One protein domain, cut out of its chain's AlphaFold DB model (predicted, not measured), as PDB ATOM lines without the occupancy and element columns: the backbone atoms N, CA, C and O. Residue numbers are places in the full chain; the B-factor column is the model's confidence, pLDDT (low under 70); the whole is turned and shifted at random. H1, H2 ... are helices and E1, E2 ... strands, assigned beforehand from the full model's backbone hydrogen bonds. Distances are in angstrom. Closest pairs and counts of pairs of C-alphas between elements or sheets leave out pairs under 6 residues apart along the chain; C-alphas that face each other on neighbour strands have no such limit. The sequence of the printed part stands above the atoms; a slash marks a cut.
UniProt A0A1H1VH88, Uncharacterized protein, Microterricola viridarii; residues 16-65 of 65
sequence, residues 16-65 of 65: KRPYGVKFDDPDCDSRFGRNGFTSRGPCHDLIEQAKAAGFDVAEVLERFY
ATOM      1  N   LYS A  16     160.691 307.943 304.515       85.88
ATOM      2  CA  LYS A  16     160.593 307.532 305.929       85.88
ATOM      3  C   LYS A  16     161.285 306.202 306.204       85.88
ATOM      4  O   LYS A  16     161.610 305.914 307.351       85.88
ATOM      5  N   ARG A  17     161.419 305.359 305.180       87.62
ATOM      6  CA  ARG A  17     161.981 304.010 305.261       87.62
ATOM      7  C   ARG A  17     162.897 303.775 304.065       87.62
ATOM      8  O   ARG A  17     162.511 303.032 303.164       87.62
ATOM      9  N   PRO A  18     164.055 304.448 304.037       90.25
ATOM     10  CA  PRO A  18     164.875 304.437 302.848       90.25
ATOM     11  C   PRO A  18     165.616 303.120 302.646       90.25
ATOM     12  O   PRO A  18     166.257 302.958 301.630       90.25
ATOM     13  N   TYR A  19     165.544 302.164 303.572       93.75
ATOM     14  CA  TYR A  19     166.367 300.962 303.509       93.75
ATOM     15  C   TYR A  19     165.551 299.695 303.208       93.75
ATOM     16  O   TYR A  19     164.433 299.499 303.707       93.75
ATOM     17  N   GLY A  20     166.149 298.796 302.434       94.12
ATOM     18  CA  GLY A  20     165.640 297.469 302.101       94.12
ATOM     19  C   GLY A  20     166.773 296.475 301.873       94.12
ATOM     20  O   GLY A  20     167.932 296.869 301.763       94.12
ATOM     21  N   VAL A  21     166.451 295.186 301.842       95.00
ATOM     22  CA  VAL A  21     167.391 294.103 301.534       95.00
ATOM     23  C   VAL A  21     166.735 293.151 300.553       95.00
ATOM     24  O   VAL A  21     165.622 292.684 300.798       95.00
ATOM     25  N   LYS A  22     167.465 292.827 299.490       95.06
ATOM     26  CA  LYS A  22     167.138 291.767 298.539       95.06
ATOM     27  C   LYS A  22     168.277 290.775 298.414       95.06
ATOM     28  O   LYS A  22     169.437 291.146 298.588       95.06
ATOM     29  N   PHE A  23     167.948 289.547 298.056       94.81
ATOM     30  CA  PHE A  23     168.905 288.501 297.725       94.81
ATOM     31  C   PHE A  23     168.693 288.055 296.276       94.81
ATOM     32  O   PHE A  23     167.583 288.118 295.750       94.81
ATOM     33  N   ASP A  24     169.764 287.652 295.602       94.00
ATOM     34  CA  ASP A  24     169.695 287.099 294.244       94.00
ATOM     35  C   ASP A  24     169.153 285.657 294.215       94.00
ATOM     36  O   ASP A  24     168.573 285.230 293.218       94.00
ATOM     37  N   ASP A  25     169.307 284.927 295.321       93.31
ATOM     38  CA  ASP A  25     168.734 283.600 295.530       93.31
ATOM     39  C   ASP A  25     167.240 283.683 295.913       93.31
ATOM     40  O   ASP A  25     166.910 284.289 296.937       93.31
ATOM     41  N   PRO A  26     166.319 283.064 295.145       92.62
ATOM     42  CA  PRO A  26     164.877 283.168 295.386       92.62
ATOM     43  C   PRO A  26     164.414 282.596 296.732       92.62
ATOM     44  O   PRO A  26     163.478 283.125 297.334       92.62
ATOM     45  N   ASP A  27     165.041 281.516 297.206       93.06
ATOM     46  CA  ASP A  27     164.701 280.889 298.487       93.06
ATOM     47  C   ASP A  27     165.147 281.770 299.664       93.06
ATOM     48  O   ASP A  27     164.411 281.932 300.645       93.06
ATOM     49  N   CYS A  28     166.330 282.381 299.553       92.50
ATOM     50  CA  CYS A  28     166.832 283.362 300.508       92.50
ATOM     51  C   CYS A  28     165.978 284.634 300.500       92.50
ATOM     52  O   CYS A  28     165.553 285.097 301.561       92.50
ATOM     53  N   ASP A  29     165.670 285.177 299.320       94.19
ATOM     54  CA  ASP A  29     164.895 286.410 299.167       94.19
ATOM     55  C   ASP A  29     163.458 286.241 299.661       94.19
ATOM     56  O   ASP A  29     162.961 287.066 300.422       94.19
ATOM     57  N   SER A  30     162.807 285.115 299.361       94.12
ATOM     58  CA  SER A  30     161.460 284.853 299.872       94.12
ATOM     59  C   SER A  30     161.405 284.740 301.399       94.12
ATOM     60  O   SER A  30     160.335 284.938 301.980       94.12
ATOM     61  N   ARG A  31     162.508 284.365 302.058       93.56
ATOM     62  CA  ARG A  31     162.568 284.180 303.517       93.56
ATOM     63  C   ARG A  31     163.038 285.422 304.259       93.56
ATOM     64  O   ARG A  31     162.514 285.721 305.331       93.56
ATOM     65  N   PHE A  32     164.035 286.101 303.710       94.56
ATOM     66  CA  PHE A  32     164.754 287.184 304.371       94.56
ATOM     67  C   PHE A  32     164.590 288.518 303.637       94.56
ATOM     68  O   PHE A  32     164.607 289.556 304.290       94.56
ATOM     69  N   GLY A  33     164.359 288.518 302.323       93.62
ATOM     70  CA  GLY A  33     164.120 289.726 301.532       93.62
ATOM     71  C   GLY A  33     163.035 290.603 302.156       93.62
ATOM     72  O   GLY A  33     161.910 290.168 302.432       93.62
ATOM     73  N   ARG A  34     163.391 291.852 302.463       94.50
ATOM     74  CA  ARG A  34     162.511 292.756 303.198       94.50
ATOM     75  C   ARG A  34     162.843 294.209 302.940       94.50
ATOM     76  O   ARG A  34     163.982 294.637 303.085       94.50
ATOM     77  N   ASN A  35     161.794 294.984 302.691       89.81
ATOM     78  CA  ASN A  35     161.872 296.429 302.538       89.81
ATOM     79  C   ASN A  35     161.147 297.137 303.686       89.81
ATOM     80  O   ASN A  35     160.289 296.558 304.361       89.81
ATOM     81  N   GLY A  36     161.475 298.411 303.892       89.38
ATOM     82  CA  GLY A  36     160.795 299.253 304.872       89.38
ATOM     83  C   GLY A  36     161.589 299.504 306.156       89.38
ATOM     84  O   GLY A  36     160.988 299.787 307.195       89.38
ATOM     85  N   PHE A  37     162.914 299.420 306.097       91.62
ATOM     86  CA  PHE A  37     163.796 299.766 307.202       91.62
ATOM     87  C   PHE A  37     164.086 301.268 307.236       91.62
ATOM     88  O   PHE A  37     164.125 301.953 306.215       91.62
ATOM     89  N   THR A  38     164.287 301.800 308.440       90.06
ATOM     90  CA  THR A  38     164.601 303.219 308.677       90.06
ATOM     91  C   THR A  38     166.100 303.483 308.830       90.06
ATOM     92  O   THR A  38     166.516 304.635 308.899       90.06
ATOM     93  N   SER A  39     166.918 302.430 308.896       89.06
ATOM     94  CA  SER A  39     168.376 302.508 309.033       89.06
ATOM     95  C   SER A  39     169.055 301.281 308.416       89.06
ATOM     96  O   SER A  39     168.400 300.260 308.201       89.06
ATOM     97  N   ARG A  40     170.373 301.366 308.179       89.06
ATOM     98  CA  ARG A  40     171.199 300.250 307.673       89.06
ATOM     99  C   ARG A  40     171.350 299.087 308.656       89.06
ATOM    100  O   ARG A  40     171.537 297.958 308.225       89.06
ATOM    101  N   GLY A  41     171.303 299.345 309.965       91.94
ATOM    102  CA  GLY A  41     171.554 298.325 310.995       91.94
ATOM    103  C   GLY A  41     170.675 297.077 310.836       91.94
ATOM    104  O   GLY A  41     171.213 295.995 310.613       91.94
ATOM    105  N   PRO A  42     169.336 297.231 310.810       93.50
ATOM    106  CA  PRO A  42     168.410 296.125 310.575       93.50
ATOM    107  C   PRO A  42     168.650 295.355 309.270       93.50
ATOM    108  O   PRO A  42     168.358 294.164 309.209       93.50
ATOM    109  N   CYS A  43     169.181 296.010 308.231       93.31
ATOM    110  CA  CYS A  43     169.539 295.343 306.982       93.31
ATOM    111  C   CYS A  43     170.694 294.358 307.194       93.31
ATOM    112  O   CYS A  43     170.614 293.210 306.762       93.31
ATOM    113  N   HIS A  44     171.742 294.779 307.905       92.38
ATOM    114  CA  HIS A  44     172.862 293.903 308.248       92.38
ATOM    115  C   HIS A  44     172.445 292.776 309.197       92.38
ATOM    116  O   HIS A  44     172.812 291.629 308.955       92.38
ATOM    117  N   ASP A  45     171.619 293.064 310.208       94.56
ATOM    118  CA  ASP A  45     171.104 292.037 311.130       94.56
ATOM    119  C   ASP A  45     170.329 290.939 310.389       94.56
ATOM    120  O   ASP A  45     170.357 289.766 310.763       94.56
ATOM    121  N   LEU A  46     169.612 291.318 309.333       94.31
ATOM    122  CA  LEU A  46     168.831 290.399 308.520       94.31
ATOM    123  C   LEU A  46     169.714 289.567 307.571       94.31
ATOM    124  O   LEU A  46     169.458 288.378 307.384       94.31
ATOM    125  N   ILE A  47     170.797 290.145 307.045       93.38
ATOM    126  CA  ILE A  47     171.820 289.409 306.284       93.38
ATOM    127  C   ILE A  47     172.535 288.383 307.175       93.38
ATOM    128  O   ILE A  47     172.736 287.241 306.763       93.38
ATOM    129  N   GLU A  48     172.881 288.748 308.410       94.00
ATOM    130  CA  GLU A  48     173.497 287.816 309.363       94.00
ATOM    131  C   GLU A  48     172.536 286.686 309.766       94.00
ATOM    132  O   GLU A  48     172.956 285.537 309.901       94.00
ATOM    133  N   GLN A  49     171.231 286.961 309.868       94.44
ATOM    134  CA  GLN A  49     170.217 285.913 310.050       94.44
ATOM    135  C   GLN A  49     170.150 284.946 308.862       94.44
ATOM    136  O   GLN A  49     170.036 283.738 309.078       94.44
ATOM    137  N   ALA A  50     170.259 285.442 307.625       92.56
ATOM    138  CA  ALA A  50     170.308 284.588 306.439       92.56
ATOM    139  C   ALA A  50     171.539 283.662 306.465       92.56
ATOM    140  O   ALA A  50     171.411 282.453 306.259       92.56
ATOM    141  N   LYS A  51     172.715 284.193 306.832       92.88
ATOM    142  CA  LYS A  51     173.932 283.386 307.033       92.88
ATOM    143  C   LYS A  51     173.752 282.332 308.123       92.88
ATOM    144  O   LYS A  51     174.073 281.163 307.918       92.88
ATOM    145  N   ALA A  52     173.181 282.716 309.266       94.88
ATOM    146  CA  ALA A  52     172.911 281.801 310.375       94.88
ATOM    147  C   ALA A  52     171.903 280.695 310.010       94.88
ATOM    148  O   ALA A  52     171.963 279.598 310.562       94.88
ATOM    149  N   ALA A  53     171.002 280.957 309.060       92.88
ATOM    150  CA  ALA A  53     170.065 279.974 308.523       92.88
ATOM    151  C   ALA A  53     170.690 279.008 307.497       92.88
ATOM    152  O   ALA A  53     170.004 278.094 307.035       92.88
ATOM    153  N   GLY A  54     171.975 279.179 307.168       92.56
ATOM    154  CA  GLY A  54     172.734 278.292 306.286       92.56
ATOM    155  C   GLY A  54     172.858 278.772 304.840       92.56
ATOM    156  O   GLY A  54     173.328 278.004 304.003       92.56
ATOM    157  N   PHE A  55     172.456 280.010 304.530       92.19
ATOM    158  CA  PHE A  55     172.701 280.599 303.214       92.19
ATOM    159  C   PHE A  55     174.141 281.110 303.119       92.19
ATOM    160  O   PHE A  55     174.635 281.803 304.009       92.19
ATOM    161  N   ASP A  56     174.815 280.787 302.020       92.44
ATOM    162  CA  ASP A  56     176.192 281.213 301.761       92.44
ATOM    163  C   ASP A  56     176.214 282.634 301.177       92.44
ATOM    164  O   ASP A  56     176.405 282.819 299.978       92.44
ATOM    165  N   VAL A  57     175.934 283.644 302.007       90.31
ATOM    166  CA  VAL A  57     175.943 285.054 301.579       90.31
ATOM    167  C   VAL A  57     177.381 285.570 301.528       90.31
ATOM    168  O   VAL A  57     177.960 285.906 302.565       90.31
ATOM    169  N   ALA A  58     177.949 285.645 300.325       87.88
ATOM    170  CA  ALA A  58     179.358 285.990 300.128       87.88
ATOM    171  C   ALA A  58     179.598 287.487 299.895       87.88
ATOM    172  O   ALA A  58     180.652 288.005 300.262       87.88
ATOM    173  N   GLU A  59     178.632 288.186 299.296       89.88
ATOM    174  CA  GLU A  59     178.774 289.591 298.919       89.88
ATOM    175  C   GLU A  59     177.564 290.409 299.375       89.88
ATOM    176  O   GLU A  59     176.422 289.953 299.303       89.88
ATOM    177  N   VAL A  60     177.830 291.626 299.858       92.69
ATOM    178  CA  VAL A  60     176.811 292.608 300.237       92.69
ATOM    179  C   VAL A  60     177.074 293.889 299.457       92.69
ATOM    180  O   VAL A  60     178.074 294.564 299.696       92.69
ATOM    181  N   LEU A  61     176.177 294.225 298.535       93.44
ATOM    182  CA  LEU A  61     176.222 295.466 297.768       93.44
ATOM    183  C   LEU A  61     175.236 296.485 298.326       93.44
ATOM    184  O   LEU A  61     174.192 296.126 298.861       93.44
ATOM    185  N   GLU A  62     175.537 297.764 298.140       93.06
ATOM    186  CA  GLU A  62     174.590 298.851 298.373       93.06
ATOM    187  C   GLU A  62     174.160 299.438 297.027       93.06
ATOM    188  O   GLU A  62     174.994 299.693 296.153       93.06
ATOM    189  N   ARG A  63     172.857 299.668 296.851       91.94
ATOM    190  CA  ARG A  63     172.300 300.340 295.676       91.94
ATOM    191  C   ARG A  63     171.498 301.553 296.115       91.94
ATOM    192  O   ARG A  63     170.501 301.398 296.809       91.94
ATOM    193  N   PHE A  64     171.903 302.719 295.626       90.56
ATOM    194  CA  PHE A  64     171.171 303.976 295.770       90.56
ATOM    195  C   PHE A  64     170.255 304.179 294.558       90.56
ATOM    196  O   PHE A  64     170.692 303.914 293.432       90.56
ATOM    197  N   TYR A  65     169.014 304.610 294.770       81.94
ATOM    198  CA  TYR A  65     168.060 304.929 293.701       81.94
ATOM    199  C   TYR A  65     167.125 306.075 294.083       81.94
ATOM    200  O   TYR A  65     167.065 306.413 295.288       81.94
TER     201      TYR A  65
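What this domain is: This is residues 16 to 65 of the 65 residues of an uncharacterized protein of Microterricola viridarii (UniProt A0A1H1VH88). A small two-stranded antiparallel sheet, E1 beside E2, has the long helix H2 running lengthwise over one face, mostly over E1, while the last strand, E3, runs along the other side of E1 from E2, near it but not joined to it as a neighbour. The short helix H1 sits at the end of E1, in the turn that leads back to E2. The printed part has 50 residues, with two named helices and three named strands in the order E1, H1, E2, H2, E3, and its class is mixed, helices and strands. It is compact, with a radius of gyration of the C-alphas of 10.5 A, and elongated, spanning 31 by 18 by 18 A.

How they stand to each other: Look first at E1, residues 19 to 23, and E2, residues 34 to 37, which are antiparallel neighbours at 165 degrees between their directions. Their C-alphas 20 and 35 face each other at 3.9 A, and N 21 and O 34 are within hydrogen-bond range at 2.8 A, as are N 34 and O 21 at 2.9 A. Next find H2, residues 41 to 52; its closest C-alphas to E1 are those of Cys 43 and Val 21, 6.0 A apart. H1, residues 26 to 32, comes closest to E1 at the C-alphas of Asp 29 and Phe 23, 4.7 A apart. H1 and H2 touch, H2 with its residues 46 to 50 alone; the closest C-alphas are those of Phe 32 and Ala 50, at 6.5 A. The two helices stand at a steep tilt of 56 degrees, opposite ways. E3, residues 57 to 64, pairs with no named strand. E1 and E3 are near each other, with 13 pairs of C-alphas within 10 A. The closest C-alphas of H2 and E3 are those of Lys 51 and Val 57, 6.0 A apart. E3 is apart from both H1 and E2. In H1 and H2 every O i to N i+4 pair is within hydrogen-bond range.

Where its parts are: Find C-alpha 19 at (166.367, 300.962, 303.509); from there E1 runs 14.0 A to C-alpha 23. H1 then covers 9.8 A and E2 8.2 A. At C-alpha 41, (171.554, 298.325, 310.995), H2 begins and runs 16.6 A to C-alpha 52. E3 is 20.4 A long and ends at C-alpha 64, (171.171, 303.976, 295.770).

The domain as a whole: The two C-alphas farthest apart are those of Lys 16 and Gly 54, at 31.7 A. The printed part has no cut and ends at Tyr 65, the chain's last residue. The four links between the elements are tight. The mean pLDDT of the printed part is 92.2, and no printed residue is under 70.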